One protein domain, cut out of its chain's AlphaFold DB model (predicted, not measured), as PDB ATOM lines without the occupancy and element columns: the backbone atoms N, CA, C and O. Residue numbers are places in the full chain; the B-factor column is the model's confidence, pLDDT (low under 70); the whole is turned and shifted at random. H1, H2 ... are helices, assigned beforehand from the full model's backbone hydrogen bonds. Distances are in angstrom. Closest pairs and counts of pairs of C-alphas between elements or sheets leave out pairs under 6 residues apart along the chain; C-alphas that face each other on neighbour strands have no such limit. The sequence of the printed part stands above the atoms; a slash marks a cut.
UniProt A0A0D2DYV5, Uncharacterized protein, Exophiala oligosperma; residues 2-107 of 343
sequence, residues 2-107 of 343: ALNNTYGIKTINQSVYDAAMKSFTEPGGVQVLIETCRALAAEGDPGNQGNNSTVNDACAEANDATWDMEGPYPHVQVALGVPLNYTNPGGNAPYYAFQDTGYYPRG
ATOM      1  N   ALA A   2     177.415 336.762 196.425       58.38
ATOM      2  CA  ALA A   2     176.362 337.618 197.000       58.38
ATOM      3  C   ALA A   2     175.715 338.662 196.045       58.38
ATOM      4  O   ALA A   2     174.536 338.974 196.186       58.38
ATOM      5  N   LEU A   3     176.454 339.197 195.060       70.19
ATOM      6  CA  LEU A   3     175.933 340.203 194.108       70.19
ATOM      7  C   LEU A   3     175.547 339.619 192.736       70.19
ATOM      8  O   LEU A   3     174.564 340.036 192.128       70.19
ATOM      9  N   ASN A   4     176.348 338.681 192.228       74.00
ATOM     10  CA  ASN A   4     176.130 338.007 190.952       74.00
ATOM     11  C   ASN A   4     176.255 336.493 191.186       74.00
ATOM     12  O   ASN A   4     177.291 336.016 191.670       74.00
ATOM     13  N   ASN A   5     175.174 335.758 190.926       75.38
ATOM     14  CA  ASN A   5     175.066 334.308 191.081       75.38
ATOM     15  C   ASN A   5     174.041 333.733 190.096       75.38
ATOM     16  O   ASN A   5     173.227 334.450 189.517       75.38
ATOM     17  N   THR A   6     174.065 332.410 189.960       71.00
ATOM     18  CA  THR A   6     173.203 331.621 189.071       71.00
ATOM     19  C   THR A   6     171.712 331.666 189.415       71.00
ATOM     20  O   THR A   6     170.905 331.206 188.615       71.00
ATOM     21  N   TYR A   7     171.336 332.217 190.572       71.69
ATOM     22  CA  TYR A   7     169.950 332.347 191.029       71.69
ATOM     23  C   TYR A   7     169.365 333.748 190.777       71.69
ATOM     24  O   TYR A   7     168.179 333.963 191.000       71.69
ATOM     25  N   GLY A   8     170.178 334.716 190.331       73.81
ATOM     26  CA  GLY A   8     169.751 336.101 190.091       73.81
ATOM     27  C   GLY A   8     169.453 336.916 191.360       73.81
ATOM     28  O   GLY A   8     169.001 338.056 191.259       73.81
ATOM     29  N   ILE A   9     169.715 336.364 192.549       68.50
ATOM     30  CA  ILE A   9     169.418 336.998 193.839       68.50
ATOM     31  C   ILE A   9     170.581 337.911 194.235       68.50
ATOM     32  O   ILE A   9     171.721 337.461 194.308       68.50
ATOM     33  N   LYS A  10     170.296 339.177 194.549       75.44
ATOM     34  CA  LYS A  10     171.278 340.121 195.106       75.44
ATOM     35  C   LYS A  10     171.117 340.181 196.622       75.44
ATOM     36  O   LYS A  10     170.209 340.851 197.104       75.44
ATOM     37  N   THR A  11     171.969 339.474 197.361       65.00
ATOM     38  CA  THR A  11     171.961 339.497 198.837       65.00
ATOM     39  C   THR A  11     172.757 340.670 199.413       65.00
ATOM     40  O   THR A  11     172.522 341.055 200.552       65.00
ATOM     41  N   ILE A  12     173.637 341.287 198.615       66.44
ATOM     42  CA  ILE A  12     174.292 342.569 198.922       66.44
ATOM     43  C   ILE A  12     174.088 343.572 197.780       66.44
ATOM     44  O   ILE A  12     173.843 343.193 196.632       66.44
ATOM     45  N   ASN A  13     174.206 344.865 198.089       75.62
ATOM     46  CA  ASN A  13     174.171 345.926 197.083       75.62
ATOM     47  C   ASN A  13     175.549 346.127 196.412       75.62
ATOM     48  O   ASN A  13     176.570 345.624 196.884       75.62
ATOM     49  N   GLN A  14     175.572 346.883 195.307       80.50
ATOM     50  CA  GLN A  14     176.790 347.134 194.524       80.50
ATOM     51  C   GLN A  14     177.900 347.800 195.357       80.50
ATOM     52  O   GLN A  14     179.041 347.372 195.282       80.50
ATOM     53  N   SER A  15     177.566 348.780 196.203       78.12
ATOM     54  CA  SER A  15     178.552 349.506 197.017       78.12
ATOM     55  C   SER A  15     179.243 348.617 198.053       78.12
ATOM     56  O   SER A  15     180.419 348.824 198.332       78.12
ATOM     57  N   VAL A  16     178.531 347.639 198.626       71.19
ATOM     58  CA  VAL A  16     179.107 346.667 199.575       71.19
ATOM     59  C   VAL A  16     180.040 345.700 198.846       71.19
ATOM     60  O   VAL A  16     181.134 345.419 199.327       71.19
ATOM     61  N   TYR A  17     179.646 345.240 197.654       76.88
ATOM     62  CA  TYR A  17     180.505 344.418 196.803       76.88
ATOM     63  C   TYR A  17     181.771 345.169 196.371       76.88
ATOM     64  O   TYR A  17     182.865 344.633 196.499       76.88
ATOM     65  N   ASP A  18     181.640 346.413 195.903       82.19
ATOM     66  CA  ASP A  18     182.771 347.228 195.453       82.19
ATOM     67  C   ASP A  18     183.739 347.531 196.612       82.19
ATOM     68  O   ASP A  18     184.952 347.503 196.416       82.19
ATOM     69  N   ALA A  19     183.223 347.756 197.827       77.94
ATOM     70  CA  ALA A  19     184.036 347.947 199.028       77.94
ATOM     71  C   ALA A  19     184.815 346.677 199.420       77.94
ATOM     72  O   ALA A  19     186.024 346.754 199.630       77.94
ATOM     73  N   ALA A  20     184.158 345.511 199.446       74.25
ATOM     74  CA  ALA A  20     184.813 344.230 199.725       74.25
ATOM     75  C   ALA A  20     185.858 343.874 198.649       74.25
ATOM     76  O   ALA A  20     186.995 343.526 198.958       74.25
ATOM     77  N   MET A  21     185.523 344.046 197.366       82.44
ATOM     78  CA  MET A  21     186.479 343.837 196.274       82.44
ATOM     79  C   MET A  21     187.668 344.804 196.349       82.44
ATOM     80  O   MET A  21     188.790 344.400 196.043       82.44
ATOM     81  N   LYS A  22     187.456 346.058 196.774       84.12
ATOM     82  CA  LYS A  22     188.541 347.021 196.998       84.12
ATOM     83  C   LYS A  22     189.448 346.582 198.146       84.12
ATOM     84  O   LYS A  22     190.649 346.501 197.929       84.12
ATOM     85  N   SER A  23     188.888 346.241 199.307       80.62
ATOM     86  CA  SER A  23     189.653 345.766 200.472       80.62
ATOM     87  C   SER A  23     190.470 344.501 200.162       80.62
ATOM     88  O   SER A  23     191.612 344.370 200.599       80.62
ATOM     89  N   PHE A  24     189.942 343.606 199.318       83.62
ATOM     90  CA  PHE A  24     190.689 342.442 198.841       83.62
ATOM     91  C   PHE A  24     191.869 342.798 197.926       83.62
ATOM     92  O   PHE A  24     192.944 342.224 198.077       83.62
ATOM     93  N   THR A  25     191.662 343.706 196.962       86.06
ATOM     94  CA  THR A  25     192.573 343.920 195.813       86.06
ATOM     95  C   THR A  25     193.447 345.173 195.885       86.06
ATOM     96  O   THR A  25     194.295 345.371 195.014       86.06
ATOM     97  N   GLU A  26     193.254 346.048 196.873       87.25
ATOM     98  CA  GLU A  26     194.083 347.245 197.018       87.25
ATOM     99  C   GLU A  26     195.522 346.920 197.469       87.25
ATOM    100  O   GLU A  26     195.769 345.857 198.039       87.25
ATOM    101  N   PRO A  27     196.515 347.794 197.204       87.88
ATOM    102  CA  PRO A  27     197.896 347.546 197.616       87.88
ATOM    103  C   PRO A  27     198.018 347.421 199.142       87.88
ATOM    104  O   PRO A  27     197.709 348.366 199.863       87.88
ATOM    105  N   GLY A  28     198.483 346.261 199.619       82.88
ATOM    106  CA  GLY A  28     198.510 345.915 201.048       82.88
ATOM    107  C   GLY A  28     197.181 345.376 201.600       82.88
ATOM    108  O   GLY A  28     197.092 345.110 202.791       82.88
ATOM    109  N   GLY A  29     196.163 345.207 200.751       84.06
ATOM    110  CA  GLY A  29     194.885 344.593 201.099       84.06
ATOM    111  C   GLY A  29     194.965 343.075 201.278       84.06
ATOM    112  O   GLY A  29     196.024 342.455 201.153       84.06
ATOM    113  N   VAL A  30     193.810 342.461 201.541       87.50
ATOM    114  CA  VAL A  30     193.706 341.075 202.038       87.50
ATOM    115  C   VAL A  30     194.368 340.044 201.113       87.50
ATOM    116  O   VAL A  30     194.985 339.098 201.599       87.50
ATOM    117  N   GLN A  31     194.323 340.232 199.788       89.56
ATOM    118  CA  GLN A  31     195.028 339.348 198.854       89.56
ATOM    119  C   GLN A  31     196.547 339.348 199.096       89.56
ATOM    120  O   GLN A  31     197.162 338.284 199.085       89.56
ATOM    121  N   VAL A  32     197.145 340.520 199.343       93.31
ATOM    122  CA  VAL A  32     198.590 340.656 199.578       93.31
ATOM    123  C   VAL A  32     198.976 340.011 200.905       93.31
ATOM    124  O   VAL A  32     199.947 339.266 200.943       93.31
ATOM    125  N   LEU A  33     198.189 340.212 201.967       90.88
ATOM    126  CA  LEU A  33     198.425 339.572 203.268       90.88
ATOM    127  C   LEU A  33     198.382 338.037 203.160       90.88
ATOM    128  O   LEU A  33     199.275 337.352 203.658       90.88
ATOM    129  N   ILE A  34     197.408 337.488 202.425       91.44
ATOM    130  CA  ILE A  34     197.318 336.048 202.134       91.44
ATOM    131  C   ILE A  34     198.532 335.556 201.328       91.44
ATOM    132  O   ILE A  34     199.062 334.481 201.609       91.44
ATOM    133  N   GLU A  35     198.974 336.303 200.313       94.19
ATOM    134  CA  GLU A  35     200.147 335.952 199.503       94.19
ATOM    135  C   GLU A  35     201.447 336.001 200.326       94.19
ATOM    136  O   GLU A  35     202.260 335.080 200.227       94.19
ATOM    137  N   THR A  36     201.604 336.994 201.207       94.19
ATOM    138  CA  THR A  36     202.735 337.122 202.140       94.19
ATOM    139  C   THR A  36     202.755 335.995 203.172       94.19
ATOM    140  O   THR A  36     203.788 335.341 203.316       94.19
ATOM    141  N   CYS A  37     201.627 335.701 203.830       94.75
ATOM    142  CA  CYS A  37     201.486 334.548 204.727       94.75
ATOM    143  C   CYS A  37     201.891 333.241 204.021       94.75
ATOM    144  O   CYS A  37     202.716 332.488 204.531       94.75
ATOM    145  N   ARG A  38     201.387 332.993 202.803       94.12
ATOM    146  CA  ARG A  38     201.710 331.781 202.027       94.12
ATOM    147  C   ARG A  38     203.178 331.694 201.620       94.12
ATOM    148  O   ARG A  38     203.731 330.597 201.633       94.12
ATOM    149  N   ALA A  39     203.801 332.812 201.250       95.31
ATOM    150  CA  ALA A  39     205.221 332.851 200.911       95.31
ATOM    151  C   ALA A  39     206.094 332.555 202.143       95.31
ATOM    152  O   ALA A  39     206.982 331.709 202.075       95.31
ATOM    153  N   LEU A  40     205.787 333.187 203.281       93.50
ATOM    154  CA  LEU A  40     206.489 332.953 204.543       93.50
ATOM    155  C   LEU A  40     206.286 331.523 205.056       93.50
ATOM    156  O   LEU A  40     207.254 330.903 205.480       93.50
ATOM    157  N   ALA A  41     205.076 330.964 204.962       92.75
ATOM    158  CA  ALA A  41     204.813 329.571 205.322       92.75
ATOM    159  C   ALA A  41     205.607 328.595 204.436       92.75
ATOM    160  O   ALA A  41     206.249 327.687 204.952       92.75
ATOM    161  N   ALA A  42     205.661 328.813 203.117       91.12
ATOM    162  CA  ALA A  42     206.400 327.941 202.200       91.12
ATOM    163  C   ALA A  42     207.916 327.854 202.488       91.12
ATOM    164  O   ALA A  42     208.539 326.848 202.145       91.12
ATOM    165  N   GLU A  43     208.507 328.879 203.110       90.62
ATOM    166  CA  GLU A  43     209.927 328.911 203.489       90.62
ATOM    167  C   GLU A  43     210.166 328.569 204.970       90.62
ATOM    168  O   GLU A  43     211.083 327.815 205.298       90.62
ATOM    169  N   GLY A  44     209.359 329.146 205.863       83.69
ATOM    170  CA  GLY A  44     209.573 329.168 207.309       83.69
ATOM    171  C   GLY A  44     208.738 328.176 208.118       83.69
ATOM    172  O   GLY A  44     209.128 327.879 209.245       83.69
ATOM    173  N   ASP A  45     207.637 327.659 207.569       81.50
ATOM    174  CA  ASP A  45     206.831 326.584 208.164       81.50
ATOM    175  C   ASP A  45     206.160 325.711 207.076       81.50
ATOM    176  O   ASP A  45     204.933 325.642 206.974       81.50
ATOM    177  N   PRO A  46     206.943 325.018 206.222       81.50
ATOM    178  CA  PRO A  46     206.406 324.239 205.101       81.50
ATOM    179  C   PRO A  46     205.594 323.005 205.535       81.50
ATOM    180  O   PRO A  46     205.088 322.274 204.683       81.50
ATOM    181  N   GLY A  47     205.500 322.749 206.845       78.44
ATOM    182  CA  GLY A  47     204.660 321.719 207.449       78.44
ATOM    183  C   GLY A  47     203.441 322.261 208.205       78.44
ATOM    184  O   GLY A  47     202.783 321.452 208.849       78.44
ATOM    185  N   ASN A  48     203.167 323.575 208.160       72.94
ATOM    186  CA  ASN A  48     202.084 324.264 208.883       72.94
ATOM    187  C   ASN A  48     201.986 323.889 210.380       72.94
ATOM    188  O   ASN A  48     200.897 323.726 210.929       72.94
ATOM    189  N   GLN A  49     203.126 323.720 211.047       73.19
ATOM    190  CA  GLN A  49     203.206 323.275 212.439       73.19
ATOM    191  C   GLN A  49     202.954 324.402 213.455       73.19
ATOM    192  O   GLN A  49     202.933 324.142 214.658       73.19
ATOM    193  N   GLY A  50     202.820 325.652 213.002       78.69
ATOM    194  CA  GLY A  50     202.651 326.829 213.854       78.69
ATOM    195  C   GLY A  50     203.889 327.135 214.703       78.69
ATOM    196  O   GLY A  50     203.789 327.783 215.746       78.69
ATOM    197  N   ASN A  51     205.060 326.629 214.305       75.88
ATOM    198  CA  ASN A  51     206.288 326.661 215.107       75.88
ATOM    199  C   ASN A  51     207.177 327.894 214.836       75.88
ATOM    200  O   ASN A  51     208.172 328.100 215.534       75.88
ATOM    201  N   ASN A  52     206.812 328.719 213.853       88.38
ATOM    202  CA  ASN A  52     207.561 329.892 213.422       88.38
ATOM    203  C   ASN A  52     206.739 331.162 213.682       88.38
ATOM    204  O   ASN A  52     205.772 331.431 212.973       88.38
ATOM    205  N   SER A  53     207.132 331.957 214.683       86.31
ATOM    206  CA  SER A  53     206.380 333.154 215.087       86.31
ATOM    207  C   SER A  53     206.191 334.149 213.943       86.31
ATOM    208  O   SER A  53     205.093 334.650 213.765       86.31
ATOM    209  N   THR A  54     207.201 334.360 213.096       90.25
ATOM    210  CA  THR A  54     207.105 335.287 211.955       90.25
ATOM    211  C   THR A  54     206.081 334.831 210.910       90.25
ATOM    212  O   THR A  54     205.445 335.664 210.268       90.25
ATOM    213  N   VAL A  55     205.904 333.514 210.735       89.25
ATOM    214  CA  VAL A  55     204.835 332.963 209.883       89.25
ATOM    215  C   VAL A  55     203.485 333.127 210.579       89.25
ATOM    216  O   VAL A  55     202.541 333.610 209.960       89.25
ATOM    217  N   ASN A  56     203.408 332.779 211.867       80.12
ATOM    218  CA  ASN A  56     202.185 332.880 212.662       80.12
ATOM    219  C   ASN A  56     201.637 334.312 212.689       80.12
ATOM    220  O   ASN A  56     200.453 334.494 212.438       80.12
ATOM    221  N   ASP A  57     202.486 335.312 212.936       86.69
ATOM    222  CA  ASP A  57     202.101 336.724 213.017       86.69
ATOM    223  C   ASP A  57     201.527 337.211 211.673       86.69
ATOM    224  O   ASP A  57     200.426 337.758 211.622       86.69
ATOM    225  N   ALA A  58     202.218 336.930 210.560       90.19
ATOM    226  CA  ALA A  58     201.770 337.312 209.218       90.19
ATOM    227  C   ALA A  58     200.496 336.569 208.769       90.19
ATOM    228  O   ALA A  58     199.668 337.115 208.040       90.19
ATOM    229  N   CYS A  59     200.323 335.313 209.189       89.00
ATOM    230  CA  CYS A  59     199.125 334.532 208.891       89.00
ATOM    231  C   CYS A  59     197.942 334.872 209.812       89.00
ATOM    232  O   CYS A  59     196.800 334.780 209.364       89.00
ATOM    233  N   ALA A  60     198.188 335.319 211.046       83.25
ATOM    234  CA  ALA A  60     197.171 335.884 211.930       83.25
ATOM    235  C   ALA A  60     196.675 337.238 211.400       83.25
ATOM    236  O   ALA A  60     195.470 337.425 211.269       83.25
ATOM    237  N   GLU A  61     197.578 338.128 210.972       85.81
ATOM    238  CA  GLU A  61     197.218 339.393 210.309       85.81
ATOM    239  C   GLU A  61     196.368 339.146 209.047       85.81
ATOM    240  O   GLU A  61     195.334 339.786 208.846       85.81
ATOM    241  N   ALA A  62     196.745 338.159 208.224       85.81
ATOM    242  CA  ALA A  62     195.950 337.752 207.067       85.81
ATOM    243  C   ALA A  62     194.576 337.169 207.456       85.81
ATOM    244  O   ALA A  62     193.589 337.460 206.782       85.81
ATOM    245  N   ASN A  63     194.496 336.372 208.529       81.75
ATOM    246  CA  ASN A  63     193.245 335.808 209.045       81.75
ATOM    247  C   ASN A  63     192.289 336.902 209.545       81.75
ATOM    248  O   ASN A  63     191.122 336.929 209.152       81.75
ATOM    249  N   ASP A  64     192.781 337.831 210.358       77.81
ATOM    250  CA  ASP A  64     191.966 338.904 210.930       77.81
ATOM    251  C   ASP A  64     191.439 339.828 209.820       77.81
ATOM    252  O   ASP A  64     190.247 340.135 209.770       77.81
ATOM    253  N   ALA A  65     192.282 340.143 208.831       77.06
ATOM    254  CA  ALA A  65     191.869 340.864 207.631       77.06
ATOM    255  C   ALA A  65     190.859 340.076 206.763       77.06
ATOM    256  O   ALA A  65     190.047 340.680 206.057       77.06
ATOM    257  N   THR A  66     190.852 338.734 206.816       69.88
ATOM    258  CA  THR A  66     189.767 337.939 206.212       69.88
ATOM    259  C   THR A  66     188.480 337.932 207.033       69.88
ATOM    260  O   THR A  66     187.423 337.835 206.422       69.88
ATOM    261  N   TRP A  67     188.489 338.104 208.357       60.44
ATOM    262  CA  TRP A  67     187.247 338.181 209.145       60.44
ATOM    263  C   TRP A  67     186.421 339.437 208.847       60.44
ATOM    264  O   TRP A  67     185.193 339.342 208.733       60.44
ATOM    265  N   ASP A  68     187.076 340.576 208.607       59.50
ATOM    266  CA  ASP A  68     186.425 341.808 208.130       59.50
ATOM    267  C   ASP A  68     185.733 341.629 206.758       59.50
ATOM    268  O   ASP A  68     184.813 342.373 206.405       59.50
ATOM    269  N   MET A  69     186.138 340.607 205.997       56.22
ATOM    270  CA  MET A  69     185.605 340.236 204.682       56.22
ATOM    271  C   MET A  69     184.605 339.066 204.718       56.22
ATOM    272  O   MET A  69     183.641 339.054 203.948       56.22
ATOM    273  N   GLU A  70     184.830 338.064 205.572       54.12
ATOM    274  CA  GLU A  70     184.008 336.854 205.683       54.12
ATOM    275  C   GLU A  70     182.763 337.058 206.545       54.12
ATOM    276  O   GLU A  70     181.791 336.323 206.383       54.12
ATOM    277  N   GLY A  71     182.752 338.048 207.440       53.56
ATOM    278  CA  GLY A  71     181.643 338.281 208.354       53.56
ATOM    279  C   GLY A  71     180.339 338.714 207.658       53.56
ATOM    280  O   GLY A  71     180.213 339.880 207.262       53.56
ATOM    281  N   PRO A  72     179.273 337.878 207.642       51.34
ATOM    282  CA  PRO A  72     177.921 338.376 207.403       51.34
ATOM    283  C   PRO A  72     177.417 339.243 208.570       51.34
ATOM    284  O   PRO A  72     176.359 339.848 208.455       51.34
ATOM    285  N   TYR A  73     178.149 339.307 209.690       53.88
ATOM    286  CA  TYR A  73     177.721 339.985 210.910       53.88
ATOM    287  C   TYR A  73     178.178 341.445 211.038       53.88
ATOM    288  O   TYR A  73     177.285 342.253 211.266       53.88
ATOM    289  N   PRO A  74     179.447 341.858 210.817       58.28
ATOM    290  CA  PRO A  74     179.860 343.250 211.047       58.28
ATOM    291  C   PRO A  74     179.063 344.261 210.217       58.28
ATOM    292  O   PRO A  74     178.526 345.235 210.744       58.28
ATOM    293  N   HIS A  75     178.883 343.998 208.920       62.06
ATOM    294  CA  HIS A  75     178.117 344.894 208.054       62.06
ATOM    295  C   HIS A  75     176.603 344.863 208.340       62.06
ATOM    296  O   HIS A  75     175.933 345.880 208.163       62.06
ATOM    297  N   VAL A  76     176.058 343.739 208.823       68.88
ATOM    298  CA  VAL A  76     174.651 343.630 209.254       68.88
ATOM    299  C   VAL A  76     174.432 344.304 210.609       68.88
ATOM    300  O   VAL A  76     173.450 345.016 210.769       68.88
ATOM    301  N   GLN A  77     175.358 344.168 211.557       64.19
ATOM    302  CA  GLN A  77     175.376 344.888 212.834       64.19
ATOM    303  C   GLN A  77     175.403 346.400 212.598       64.19
ATOM    304  O   GLN A  77     174.556 347.112 213.132       64.19
ATOM    305  N   VAL A  78     176.294 346.884 211.724       67.81
ATOM    306  CA  VAL A  78     176.344 348.295 211.308       67.81
ATOM    307  C   VAL A  78     175.038 348.727 210.630       67.81
ATOM    308  O   VAL A  78     174.500 349.777 210.975       67.81
ATOM    309  N   ALA A  79     174.479 347.921 209.720       71.12
ATOM    310  CA  ALA A  79     173.215 348.235 209.044       71.12
ATOM    311  C   ALA A  79     171.991 348.238 209.982       71.12
ATOM    312  O   ALA A  79     171.054 349.004 209.762       71.12
ATOM    313  N   LEU A  80     172.000 347.409 211.032       78.69
ATOM    314  CA  LEU A  80     170.980 347.367 212.086       78.69
ATOM    315  C   LEU A  80     171.240 348.380 213.218       78.69
ATOM    316  O   LEU A  80     170.383 348.552 214.083       78.69
ATOM    317  N   GLY A  81     172.404 349.039 213.242       79.19
ATOM    318  CA  GLY A  81     172.819 349.943 214.321       79.19
ATOM    319  C   GLY A  81     173.118 349.245 215.656       79.19
ATOM    320  O   GLY A  81     173.009 349.875 216.707       79.19
ATOM    321  N   VAL A  82     173.465 347.954 215.640       78.81
ATOM    322  CA  VAL A  82     173.691 347.130 216.839       78.81
ATOM    323  C   VAL A  82     175.194 347.029 217.140       78.81
ATOM    324  O   VAL A  82     175.919 346.436 216.348       78.81
ATOM    325  N   PRO A  83     175.689 347.541 218.285       71.31
ATOM    326  CA  PRO A  83     177.123 347.579 218.596       71.31
ATOM    327  C   PRO A  83     177.658 346.311 219.289       71.31
ATOM    328  O   PRO A  83     178.801 346.299 219.735       71.31
ATOM    329  N   LEU A  84     176.833 345.270 219.458       73.38
ATOM    330  CA  LEU A  84     177.163 344.071 220.235       73.38
ATOM    331  C   LEU A  84     177.253 342.828 219.351       73.38
ATOM    332  O   LEU A  84     176.434 342.636 218.450       73.38
ATOM    333  N   ASN A  85     178.210 341.953 219.665       72.06
ATOM    334  CA  ASN A  85     178.344 340.646 219.030       72.06
ATOM    335  C   ASN A  85     177.156 339.748 219.373       72.06
ATOM    336  O   ASN A  85     176.844 339.512 220.541       72.06
ATOM    337  N   TYR A  86     176.494 339.251 218.330       71.75
ATOM    338  CA  TYR A  86     175.393 338.314 218.477       71.75
ATOM    339  C   TYR A  86     175.927 336.932 218.857       71.75
ATOM    340  O   TYR A  86     176.815 336.390 218.204       71.75
ATOM    341  N   THR A  87     175.340 336.344 219.894       70.06
ATOM    342  CA  THR A  87     175.500 334.930 220.237       70.06
ATOM    343  C   THR A  87     174.109 334.327 220.401       70.06
ATOM    344  O   THR A  87     173.192 334.997 220.871       70.06
ATOM    345  N   ASN A  88     173.932 333.061 220.026       64.50
ATOM    346  CA  ASN A  88     172.695 332.305 220.229       64.50
ATOM    347  C   ASN A  88     173.022 331.152 221.196       64.50
ATOM    348  O   ASN A  88     173.938 330.394 220.873       64.50
ATOM    349  N   PRO A  89     172.385 331.025 222.380       60.38
ATOM    350  CA  PRO A  89     171.186 331.723 222.877       60.38
ATOM    351  C   PRO A  89     171.443 333.016 223.684       60.38
ATOM    352  O   PRO A  89     170.670 333.350 224.577       60.38
ATOM    353  N   GLY A  90     172.519 333.760 223.405       60.31
ATOM    354  CA  GLY A  90     172.866 334.992 224.139       60.31
ATOM    355  C   GLY A  90     173.715 334.762 225.395       60.31
ATOM    356  O   GLY A  90     173.823 335.646 226.243       60.31
ATOM    357  N   GLY A  91     174.309 333.570 225.519       65.81
ATOM    358  CA  GLY A  91     175.027 333.107 226.707       65.81
ATOM    359  C   GLY A  91     174.105 332.457 227.744       65.81
ATOM    360  O   GLY A  91     172.913 332.739 227.818       65.81
ATOM    361  N   ASN A  92     174.656 331.571 228.578       76.31
ATOM    362  CA  ASN A  92     173.845 330.734 229.475       76.31
ATOM    363  C   ASN A  92     173.379 331.453 230.760       76.31
ATOM    364  O   ASN A  92     172.610 330.887 231.533       76.31
ATOM    365  N   ALA A  93     173.821 332.689 231.018       84.00
ATOM    366  CA  ALA A  93     173.530 333.387 232.275       84.00
ATOM    367  C   ALA A  93     172.024 333.658 232.513       84.00
ATOM    368  O   ALA A  93     171.556 333.364 233.616       84.00
ATOM    369  N   PRO A  94     171.223 334.130 231.530       83.56
ATOM    370  CA  PRO A  94     169.775 334.242 231.706       83.56
ATOM    371  C   PRO A  94     169.112 332.876 231.919       83.56
ATOM    372  O   PRO A  94     168.247 332.748 232.781       83.56
ATOM    373  N   TYR A  95     169.548 331.849 231.179       80.94
ATOM    374  CA  TYR A  95     169.022 330.486 231.294       80.94
ATOM    375  C   TYR A  95     169.175 329.944 232.723       80.94
ATOM    376  O   TYR A  95     168.178 329.562 233.340       80.94
ATOM    377  N   TYR A  96     170.387 330.001 233.289       84.19
ATOM    378  CA  TYR A  96     170.625 329.562 234.666       84.19
ATOM    379  C   TYR A  96     169.854 330.410 235.686       84.19
ATOM    380  O   TYR A  96     169.238 329.851 236.584       84.19
ATOM    381  N   ALA A  97     169.750 331.733 235.507       87.69
ATOM    382  CA  ALA A  97     168.970 332.580 236.417       87.69
ATOM    383  C   ALA A  97     167.472 332.194 236.484       87.69
ATOM    384  O   ALA A  97     166.871 332.204 237.564       87.69
ATOM    385  N   PHE A  98     166.855 331.816 235.359       84.38
ATOM    386  CA  PHE A  98     165.476 331.301 235.339       84.38
ATOM    387  C   PHE A  98     165.360 329.869 235.891       84.38
ATOM    388  O   PHE A  98     164.341 329.526 236.501       84.38
ATOM    389  N   GLN A  99     166.395 329.042 235.713       84.19
ATOM    390  CA  GLN A  99     166.462 327.682 236.248       84.19
ATOM    391  C   GLN A  99     166.603 327.681 237.780       84.19
ATOM    392  O   GLN A  99     165.790 327.061 238.464       84.19
ATOM    393  N   ASP A 100     167.553 328.448 238.320       87.31
ATOM    394  CA  ASP A 100     167.854 328.565 239.755       87.31
ATOM    395  C   ASP A 100     166.701 329.192 240.549       87.31
ATOM    396  O   ASP A 100     166.435 328.827 241.695       87.31
ATOM    397  N   THR A 101     165.957 330.114 239.932       88.31
ATOM    398  CA  THR A 101     164.731 330.675 240.526       88.31
ATOM    399  C   THR A 101     163.514 329.754 240.379       88.31
ATOM    400  O   THR A 101     162.420 330.107 240.836       88.31
ATOM    401  N   GLY A 102     163.674 328.576 239.765       84.75
ATOM    402  CA  GLY A 102     162.617 327.587 239.581       84.75
ATOM    403  C   GLY A 102     161.420 328.159 238.829       84.75
ATOM    404  O   GLY A 102     160.285 327.948 239.250       84.75
ATOM    405  N   TYR A 103     161.649 328.953 237.778       78.38
ATOM    406  CA  TYR A 103     160.575 329.652 237.065       78.38
ATOM    407  C   TYR A 103     159.681 328.698 236.255       78.38
ATOM    408  O   TYR A 103     158.461 328.845 236.244       78.38
ATOM    409  N   TYR A 104     160.286 327.685 235.631       75.44
ATOM    410  CA  TYR A 104     159.608 326.729 234.751       75.44
ATOM    411  C   TYR A 104     158.402 326.003 235.401       75.44
ATOM    412  O   TYR A 104     157.319 326.049 234.823       75.44
ATOM    413  N   PRO A 105     158.501 325.406 236.612       84.19
ATOM    414  CA  PRO A 105     157.369 324.741 237.271       84.19
ATOM    415  C   PRO A 105     156.381 325.686 237.985       84.19
ATOM    416  O   PRO A 105     155.519 325.209 238.727       84.19
ATOM    417  N   ARG A 106     156.489 327.017 237.843       84.94
ATOM    418  CA  ARG A 106     155.547 327.941 238.503       84.94
ATOM    419  C   ARG A 106     154.155 327.816 237.885       84.94
ATOM    420  O   ARG A 106     154.003 327.729 236.675       84.94
ATOM    421  N   GLY A 107     153.129 327.815 238.731       86.44
ATOM    422  CA  GLY A 107     151.734 327.849 238.291       86.44
ATOM    423  C   GLY A 107     151.255 329.269 237.974       86.44
ATOM    424  O   GLY A 107     151.874 330.249 238.379       86.44
TER     425      GLY A 107
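What this domain is: This is residues 2 to 107 of the 343 residues of an uncharacterized protein of Exophiala oligosperma (UniProt A0A0D2DYV5). The longest helix, H3, pairs with H2 in a helical hairpin, and H1 comes before H2 at a corner, heading much the same way as H2, with its side near the last turns of H3. Short H4 follows H3 after a tight link, and beyond it residues 87 to 107, with the small helix H5, stick out as a free arm that makes much of the length. The printed part has 106 residues, 60 of them in five named helices, in the order H1 H2 H3 H4 H5, with no named strand: the class is all helix. The whole is extended, with a radius of gyration of the C-alphas of 21.0 A, and spans 67 by 43 by 27 A.

Where its parts are: Start with H3, residues 53 to 70: find C-alpha 53 at (206.380, 333.154, 215.087), from which the helix runs 24.5 A to C-alpha 70 at (184.008, 336.854, 205.683). Before it in the chain comes H2, residues 30 to 44, 20.5 A long. Look earlier for H1, residues 14 to 25, 16.2 A long, which begins at C-alpha 14 at (176.790, 347.134, 194.524). After H3 you meet H4, residues 74 to 80, 9.8 A long, and then H5, residues 93 to 100, 10.6 A long, which ends at C-alpha 100 at (167.854, 328.565, 239.755).

How they stand to each other: H1, H2 and H3 form a bundle, helices whose lines stand at shallow tilts to each other. H3 and H2 touch as a hairpin; look at the C-alphas of Cys 37 and Cys 59, their closest, 4.8 A apart. Their lines stand at a shallow tilt of 26 degrees, opposite ways. H1 and H2 touch only at the corner, through residues 23 to 25 of H1 and 30 to 32 of H2, and the closest C-alphas, of Phe 24 and Val 30, are 4.6 A apart. They run the same way at a shallow tilt of 27 degrees. H1 and H3 are close but not clearly touching, with the closest C-alphas, of Ala 20 and Met 69, 6.4 A apart. H3 and H4 are also close but not clearly touching: the closest C-alphas, of Asp 68 and Pro 74, are 7.3 A apart. H5 is apart from H1, H2, H3 and H4. In H1, H2, H4 and H5 every O i to N i+4 pair is within hydrogen-bond range; in H3 it is 13 of 14.

The domain as a whole: The C-alphas of Glu 43 and Gly 107, the two farthest apart, are 67.8 A from each other. Without residues 87 to 107, which stand free, the body spans 42 by 32 by 24 A. The printed part has no cut, and the link from H4 to H5, 12 residues, is long. The mean pLDDT of the printed part is 78.2; look for values under 70 at residues 2, 9, 11 to 12, 66 to 78 and 88 to 91.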